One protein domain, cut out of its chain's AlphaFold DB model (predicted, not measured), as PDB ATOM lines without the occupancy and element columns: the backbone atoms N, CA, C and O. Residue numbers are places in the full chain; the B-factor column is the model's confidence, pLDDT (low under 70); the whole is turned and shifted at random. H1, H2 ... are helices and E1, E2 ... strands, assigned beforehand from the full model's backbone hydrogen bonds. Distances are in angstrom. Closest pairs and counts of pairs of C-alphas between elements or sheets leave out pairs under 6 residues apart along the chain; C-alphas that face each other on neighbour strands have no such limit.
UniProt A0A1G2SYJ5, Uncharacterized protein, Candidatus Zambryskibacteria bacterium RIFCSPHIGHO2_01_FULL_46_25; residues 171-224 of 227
ATOM      1  N   SER A 171       9.267 -10.590  53.009       88.38
ATOM      2  CA  SER A 171      10.003 -10.707  51.737       88.38
ATOM      3  C   SER A 171       9.265 -11.494  50.653       88.38
ATOM      4  O   SER A 171       9.557 -11.324  49.470       88.38
ATOM      5  N   ILE A 172       8.270 -12.308  51.018       90.12
ATOM      6  CA  ILE A 172       7.458 -13.056  50.056       90.12
ATOM      7  C   ILE A 172       6.725 -12.153  49.053       90.12
ATOM      8  O   ILE A 172       6.517 -12.555  47.911       90.12
ATOM      9  N   TYR A 173       6.397 -10.914  49.438       90.62
ATOM     10  CA  TYR A 173       5.751  -9.948  48.545       90.62
ATOM     11  C   TYR A 173       6.701  -9.362  47.491       90.62
ATOM     12  O   TYR A 173       6.233  -8.822  46.494       90.62
ATOM     13  N   SER A 174       8.021  -9.478  47.682       89.88
ATOM     14  CA  SER A 174       9.032  -9.025  46.714       89.88
ATOM     15  C   SER A 174       9.520 -10.115  45.756       89.88
ATOM     16  O   SER A 174      10.325  -9.830  44.875       89.88
ATOM     17  N   ILE A 175       9.060 -11.358  45.922       92.00
ATOM     18  CA  ILE A 175       9.483 -12.482  45.080       92.00
ATOM     19  C   ILE A 175       8.869 -12.349  43.693       92.00
ATOM     20  O   ILE A 175       7.668 -12.134  43.549       92.00
ATOM     21  N   THR A 176       9.700 -12.532  42.674       93.38
ATOM     22  CA  THR A 176       9.305 -12.615  41.267       93.38
ATOM     23  C   THR A 176       9.238 -14.069  40.795       93.38
ATOM     24  O   THR A 176       9.782 -14.979  41.424       93.38
ATOM     25  N   SER A 177       8.630 -14.315  39.632       95.31
ATOM     26  CA  SER A 177       8.652 -15.649  39.011       95.31
ATOM     27  C   SER A 177      10.071 -16.136  38.697       95.31
ATOM     28  O   SER A 177      10.337 -17.331  38.794       95.31
ATOM     29  N   ALA A 178      11.000 -15.225  38.387       95.25
ATOM     30  CA  ALA A 178      12.405 -15.566  38.175       95.25
ATOM     31  C   ALA A 178      13.079 -16.015  39.480       95.25
ATOM     32  O   ALA A 178      13.822 -16.994  39.483       95.25
ATOM     33  N   ASP A 179      12.791 -15.346  40.599       94.31
ATOM     34  CA  ASP A 179      13.285 -15.765  41.913       94.31
ATOM     35  C   ASP A 179      12.741 -17.149  42.280       94.31
ATOM     36  O   ASP A 179      13.504 -18.018  42.699       94.31
ATOM     37  N   ALA A 180      11.444 -17.381  42.046       94.38
ATOM     38  CA  ALA A 180      10.823 -18.678  42.278       94.38
ATOM     39  C   ALA A 180      11.441 -19.787  41.411       94.38
ATOM     40  O   ALA A 180      11.701 -20.877  41.922       94.38
ATOM     41  N   GLN A 181      11.750 -19.508  40.138       96.19
ATOM     42  CA  GLN A 181      12.445 -20.466  39.273       96.19
ATOM     43  C   GLN A 181      13.828 -20.814  39.831       96.19
ATOM     44  O   GLN A 181      14.154 -21.991  39.945       96.19
ATOM     45  N   ARG A 182      14.607 -19.820  40.286       95.19
ATOM     46  CA  ARG A 182      15.924 -20.077  40.900       95.19
ATOM     47  C   ARG A 182      15.835 -20.974  42.135       95.19
ATOM     48  O   ARG A 182      16.736 -21.781  42.364       95.19
ATOM     49  N   VAL A 183      14.771 -20.853  42.933       93.75
ATOM     50  CA  VAL A 183      14.530 -21.748  44.077       93.75
ATOM     51  C   VAL A 183      14.314 -23.184  43.612       93.75
ATOM     52  O   VAL A 183      14.929 -24.093  44.168       93.75
ATOM     53  N   ILE A 184      13.468 -23.383  42.600       94.75
ATOM     54  CA  ILE A 184      13.167 -24.703  42.034       94.75
ATOM     55  C   ILE A 184      14.426 -25.345  41.438       94.75
ATOM     56  O   ILE A 184      14.736 -26.490  41.773       94.75
ATOM     57  N   ASP A 185      15.195 -24.583  40.656       95.38
ATOM     58  CA  ASP A 185      16.437 -25.042  40.029       95.38
ATOM     59  C   ASP A 185      17.474 -25.457  41.080       95.38
ATOM     60  O   ASP A 185      18.072 -26.529  40.987       95.38
ATOM     61  N   ARG A 186      17.649 -24.650  42.138       94.62
ATOM     62  CA  ARG A 186      18.569 -24.956  43.247       94.62
ATOM     63  C   ARG A 186      18.186 -26.237  43.986       94.62
ATOM     64  O   ARG A 186      19.060 -26.927  44.503       94.62
ATOM     65  N   LEU A 187      16.892 -26.530  44.079       93.25
ATOM     66  CA  LEU A 187      16.380 -27.748  44.706       93.25
ATOM     67  C   LEU A 187      16.428 -28.963  43.767       93.25
ATOM     68  O   LEU A 187      16.134 -30.069  44.215       93.25
ATOM     69  N   GLY A 188      16.790 -28.776  42.493       94.25
ATOM     70  CA  GLY A 188      16.847 -29.846  41.498       94.25
ATOM     71  C   GLY A 188      15.477 -30.443  41.169       94.25
ATOM     72  O   GLY A 188      15.395 -31.608  40.786       94.25
ATOM     73  N   ILE A 189      14.395 -29.681  41.356       94.19
ATOM     74  CA  ILE A 189      13.034 -30.157  41.092       94.19
ATOM     75  C   ILE A 189      12.726 -29.920  39.606       94.19
ATOM     76  O   ILE A 189      12.799 -28.778  39.156       94.19
ATOM     77  N   PRO A 190      12.367 -30.958  38.827       94.19
ATOM     78  CA  PRO A 190      12.187 -30.846  37.381       94.19
ATOM     79  C   PRO A 190      10.826 -30.220  37.035       94.19
ATOM     80  O   PRO A 190       9.915 -30.901  36.565       94.19
ATOM     81  N   THR A 191      10.666 -28.922  37.298       95.44
ATOM     82  CA  THR A 191       9.469 -28.154  36.935       95.44
ATOM     83  C   THR A 191       9.802 -26.713  36.555       95.44
ATOM     84  O   THR A 191      10.781 -26.137  37.030       95.44
ATOM     85  N   ALA A 192       8.988 -26.125  35.680       96.75
ATOM     86  CA  ALA A 192       9.113 -24.735  35.262       96.75
ATOM     87  C   ALA A 192       8.033 -23.870  35.921       96.75
ATOM     88  O   ALA A 192       6.846 -24.196  35.875       96.75
ATOM     89  N   VAL A 193       8.430 -22.734  36.485       97.19
ATOM     90  CA  VAL A 193       7.534 -21.689  36.977       97.19
ATOM     91  C   VAL A 193       6.861 -21.017  35.788       97.19
ATOM     92  O   VAL A 193       7.518 -20.455  34.914       97.19
ATOM     93  N   LYS A 194       5.530 -21.055  35.767       97.25
ATOM     94  CA  LYS A 194       4.712 -20.314  34.796       97.25
ATOM     95  C   LYS A 194       4.364 -18.932  35.321       97.25
ATOM     96  O   LYS A 194       4.404 -17.963  34.571       97.25
ATOM     97  N   SER A 195       4.048 -18.845  36.607       94.81
ATOM     98  CA  SER A 195       3.800 -17.582  37.286       94.81
ATOM     99  C   SER A 195       3.972 -17.730  38.793       94.81
ATOM    100  O   SER A 195       3.916 -18.823  39.360       94.81
ATOM    101  N   TRP A 196       4.198 -16.592  39.436       92.81
ATOM    102  CA  TRP A 196       4.185 -16.443  40.880       92.81
ATOM    103  C   TRP A 196       3.556 -15.097  41.196       92.81
ATOM    104  O   TRP A 196       4.013 -14.079  40.670       92.81
ATOM    105  N   ASP A 197       2.572 -15.094  42.084       90.38
ATOM    106  CA  ASP A 197       2.149 -13.882  42.762       90.38
ATOM    107  C   ASP A 197       1.600 -14.194  44.169       90.38
ATOM    108  O   ASP A 197       1.173 -15.320  44.436       90.38
ATOM    109  N   PRO A 198       1.596 -13.221  45.095       85.88
ATOM    110  CA  PRO A 198       1.163 -13.447  46.476       85.88
ATOM    111  C   PRO A 198      -0.334 -13.755  46.661       85.88
ATOM    112  O   PRO A 198      -0.747 -14.066  47.777       85.88
ATOM    113  N   ILE A 199      -1.160 -13.616  45.619       86.19
ATOM    114  CA  ILE A 199      -2.608 -13.856  45.672       86.19
ATOM    115  C   ILE A 199      -2.929 -15.252  45.131       86.19
ATOM    116  O   ILE A 199      -3.637 -16.006  45.795       86.19
ATOM    117  N   ASN A 200      -2.400 -15.602  43.958       85.50
ATOM    118  CA  ASN A 200      -2.667 -16.869  43.278       85.50
ATOM    119  C   ASN A 200      -1.620 -17.953  43.590       85.50
ATOM    120  O   ASN A 200      -1.815 -19.118  43.250       85.50
ATOM    121  N   GLY A 201      -0.521 -17.591  44.256       88.75
ATOM    122  CA  GLY A 201       0.545 -18.505  44.647       88.75
ATOM    123  C   GLY A 201       1.467 -18.897  43.490       88.75
ATOM    124  O   GLY A 201       1.606 -18.190  42.491       88.75
ATOM    125  N   LEU A 202       2.150 -20.033  43.656       92.50
ATOM    126  CA  LEU A 202       3.103 -20.565  42.682       92.50
ATOM    127  C   LEU A 202       2.403 -21.482  41.672       92.50
ATOM    128  O   LEU A 202       1.884 -22.532  42.051       92.50
ATOM    129  N   ILE A 203       2.490 -21.147  40.383       94.88
ATOM    130  CA  ILE A 203       2.013 -21.989  39.279       94.88
ATOM    131  C   ILE A 203       3.211 -22.567  38.525       94.88
ATOM    132  O   ILE A 203       4.118 -21.848  38.106       94.88
ATOM    133  N   THR A 204       3.205 -23.885  38.349       96.69
ATOM    134  CA  THR A 204       4.321 -24.676  37.808       96.69
ATOM    135  C   THR A 204       3.844 -25.723  36.804       96.69
ATOM    136  O   THR A 204       2.663 -26.070  36.778       96.69
ATOM    137  N   ASP A 205       4.768 -26.221  35.984       96.19
ATOM    138  CA  ASP A 205       4.538 -27.254  34.973       96.19
ATOM    139  C   ASP A 205       5.753 -28.207  34.882       96.19
ATOM    140  O   ASP A 205       6.832 -27.767  34.466       96.19
ATOM    141  N   PRO A 206       5.613 -29.481  35.298       95.81
ATOM    142  CA  PRO A 206       4.410 -30.075  35.889       95.81
ATOM    143  C   PRO A 206       4.004 -29.399  37.218       95.81
ATOM    144  O   PRO A 206       4.868 -28.867  37.922       95.81
ATOM    145  N   PRO A 207       2.706 -29.409  37.589       95.25
ATOM    146  CA  PRO A 207       2.220 -28.747  38.800       95.25
ATOM    147  C   PRO A 207       2.929 -29.226  40.069       95.25
ATOM    148  O   PRO A 207       3.044 -30.423  40.282       95.25
ATOM    149  N   LEU A 208       3.293 -28.320  40.982       91.69
ATOM    150  CA  LEU A 208       4.006 -28.655  42.225       91.69
ATOM    151  C   LEU A 208       3.302 -29.749  43.058       91.69
ATOM    152  O   LEU A 208       3.952 -30.572  43.698       91.69
ATOM    153  N   LYS A 209       1.967 -29.815  42.986       89.94
ATOM    154  CA  LYS A 209       1.147 -30.861  43.620       89.94
ATOM    155  C   LYS A 209       1.406 -32.288  43.105       89.94
ATOM    156  O   LYS A 209       0.948 -33.231  43.735       89.94
ATOM    157  N   SER A 210       2.099 -32.464  41.976       92.44
ATOM    158  CA  SER A 210       2.501 -33.782  41.467       92.44
ATOM    159  C   SER A 210       3.737 -34.350  42.170       92.44
ATOM    160  O   SER A 210       4.089 -35.502  41.934       92.44
ATOM    161  N   PHE A 211       4.423 -33.556  42.999       91.94
ATOM    162  CA  PHE A 211       5.583 -33.985  43.784       91.94
ATOM    163  C   PHE A 211       5.176 -34.366  45.214       91.94
ATOM    164  O   PHE A 211       4.079 -34.045  45.670       91.94
ATOM    165  N   THR A 212       6.073 -35.027  45.950       88.88
ATOM    166  CA  THR A 212       5.819 -35.412  47.348       88.88
ATOM    167  C   THR A 212       5.567 -34.191  48.229       88.88
ATOM    168  O   THR A 212       6.152 -33.127  48.011       88.88
ATOM    169  N   TYR A 213       4.748 -34.348  49.272       84.50
ATOM    170  CA  TYR A 213       4.443 -33.271  50.218       84.50
ATOM    171  C   TYR A 213       5.713 -32.603  50.770       84.50
ATOM    172  O   TYR A 213       5.797 -31.378  50.846       84.50
ATOM    173  N   ALA A 214       6.744 -33.396  51.079       86.69
ATOM    174  CA  ALA A 214       8.031 -32.890  51.543       86.69
ATOM    175  C   ALA A 214       8.677 -31.907  50.548       86.69
ATOM    176  O   ALA A 214       9.116 -30.832  50.954       86.69
ATOM    177  N   LEU A 215       8.693 -32.231  49.249       90.44
ATOM    178  CA  LEU A 215       9.238 -31.339  48.221       90.44
ATOM    179  C   LEU A 215       8.400 -30.069  48.075       90.44
ATOM    180  O   LEU A 215       8.965 -28.978  48.004       90.44
ATOM    181  N   GLN A 216       7.069 -30.198  48.110       90.31
ATOM    182  CA  GLN A 216       6.167 -29.044  48.091       90.31
ATOM    183  C   GLN A 216       6.498 -28.089  49.247       90.31
ATOM    184  O   GLN A 216       6.752 -26.906  49.029       90.31
ATOM    185  N   GLN A 217       6.591 -28.610  50.474       87.62
ATOM    186  CA  GLN A 217       6.900 -27.804  51.654       87.62
ATOM    187  C   GLN A 217       8.302 -27.195  51.608       87.62
ATOM    188  O   GLN A 217       8.486 -26.066  52.059       87.62
ATOM    189  N   ILE A 218       9.306 -27.892  51.068       90.19
ATOM    190  CA  ILE A 218      10.657 -27.330  50.927       90.19
ATOM    191  C   ILE A 218      10.640 -26.120  49.986       90.19
ATOM    192  O   ILE A 218      11.188 -25.080  50.352       90.19
ATOM    193  N   VAL A 219       9.976 -26.219  48.829       91.69
ATOM    194  CA  VAL A 219       9.825 -25.093  47.889       91.69
ATOM    195  C   VAL A 219       9.133 -23.920  48.574       91.69
ATOM    196  O   VAL A 219       9.687 -22.821  48.627       91.69
ATOM    197  N   LEU A 220       7.961 -24.161  49.165       89.12
ATOM    198  CA  LEU A 220       7.162 -23.128  49.822       89.12
ATOM    199  C   LEU A 220       7.916 -22.450  50.978       89.12
ATOM    200  O   LEU A 220       7.857 -21.233  51.123       89.12
ATOM    201  N   ASN A 221       8.692 -23.202  51.763       86.69
ATOM    202  CA  ASN A 221       9.505 -22.646  52.845       86.69
ATOM    203  C   ASN A 221      10.686 -21.800  52.344       86.69
ATOM    204  O   ASN A 221      11.037 -20.814  52.991       86.69
ATOM    205  N   GLN A 222      11.321 -22.167  51.226       89.12
ATOM    206  CA  GLN A 222      12.401 -21.362  50.638       89.12
ATOM    207  C   GLN A 222      11.855 -20.057  50.050       89.12
ATOM    208  O   GLN A 222      12.385 -18.984  50.350       89.12
ATOM    209  N   LEU A 223      10.720 -20.129  49.344       87.56
ATOM    210  CA  LEU A 223       9.977 -18.943  48.914       87.56
ATOM    211  C   LEU A 223       9.588 -18.080  50.118       87.56
ATOM    212  O   LEU A 223       9.878 -16.896  50.144       87.56
ATOM    213  N   GLY A 224       9.043 -18.666  51.183       81.44
ATOM    214  CA  GLY A 224       8.693 -17.934  52.404       81.44
ATOM    215  C   GLY A 224       9.848 -17.164  53.055       81.44
ATOM    216  O   GLY A 224       9.599 -16.217  53.796       81.44
TER     217      GLY A 224
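Overview. This is residues 171 to 224 of the 227 residues of an uncharacterized protein of Candidatus Zambryskibacteria bacterium RIFCSPHIGHO2_01_FULL_46_25 (UniProt A0A1G2SYJ5). A two-stranded hairpin, E1 and E2, helix H2 and helix H3 make three sides of a small body, with H2 packed on E1 and the end of H3 packed on H2. The short helix H1 sits at one end, next to the last residues of H3. The printed part has 54 residues, with three named helices and two named strands in the order H1, H2, E1, E2, H3; the sheet order is E1 - E2, antiparallel, and the class is mixed, helices and strands. The whole is compact, with a radius of gyration of the C-alphas of 9.9 A, and its rounded outline spans 26 by 19 by 18 A.

Along the chain. Begin at C-alpha 171, at (10.003, -10.707, 51.737), where H1 starts; it takes residues 171 to 174 and is 5.4 A long from first to last C-alpha. Go on to C-alpha 177 at (8.652, -15.649, 39.011), the first of H2, residues 177 to 186, 14.2 A long. Next comes E1, residues 192 to 197, 14.9 A long, and then E2, residues 201 to 205, 13.6 A long. Last is H3, residues 213 to 224, 16.1 A long, ending at C-alpha 224, at (8.693, -17.934, 52.404).

Arrangement. Look first at the hairpin of E1 and E2, whose directions stand at 165 degrees, antiparallel. The C-alphas of Val 193 and Thr 204 face each other at 4.5 A, and N 194 and O 203, 2.8 A apart, are within hydrogen-bond range, as are N 201 and O 197, also at 2.8 A. From E1, look to H2: their closest C-alphas, those of Ser 177 and Trp 196, are 4.9 A apart. H2 and H3 touch, by residues 219 to 223 of H3 alone; their closest C-alphas are those of Ala 180 and Leu 223, 6.7 A apart. They run opposite ways at a steep tilt of 51 degrees. H3 and H1 only just touch, with 3 pairs of C-alphas within 8 A, by residues 223 to 224 of H3 alone; the closest are those of Ile 172 and Gly 224, 5.6 A apart. E1 and H3 are apart, and so are H1 and E2. In H2 and H3 every O i to N i+4 pair is within hydrogen-bond range; H1 is too short for such a pair.

Size, cuts and confidence. Measure the whole from Ser 174 to Thr 212, the two C-alphas farthest apart, at 26.6 A. The printed part has no cut. The links H1 to H2, H2 to E1 and E1 to E2 are tight, and E2 to H3, with 7 residues between, is short. The mean pLDDT of the printed part is 91.9, and no printed residue is under 70.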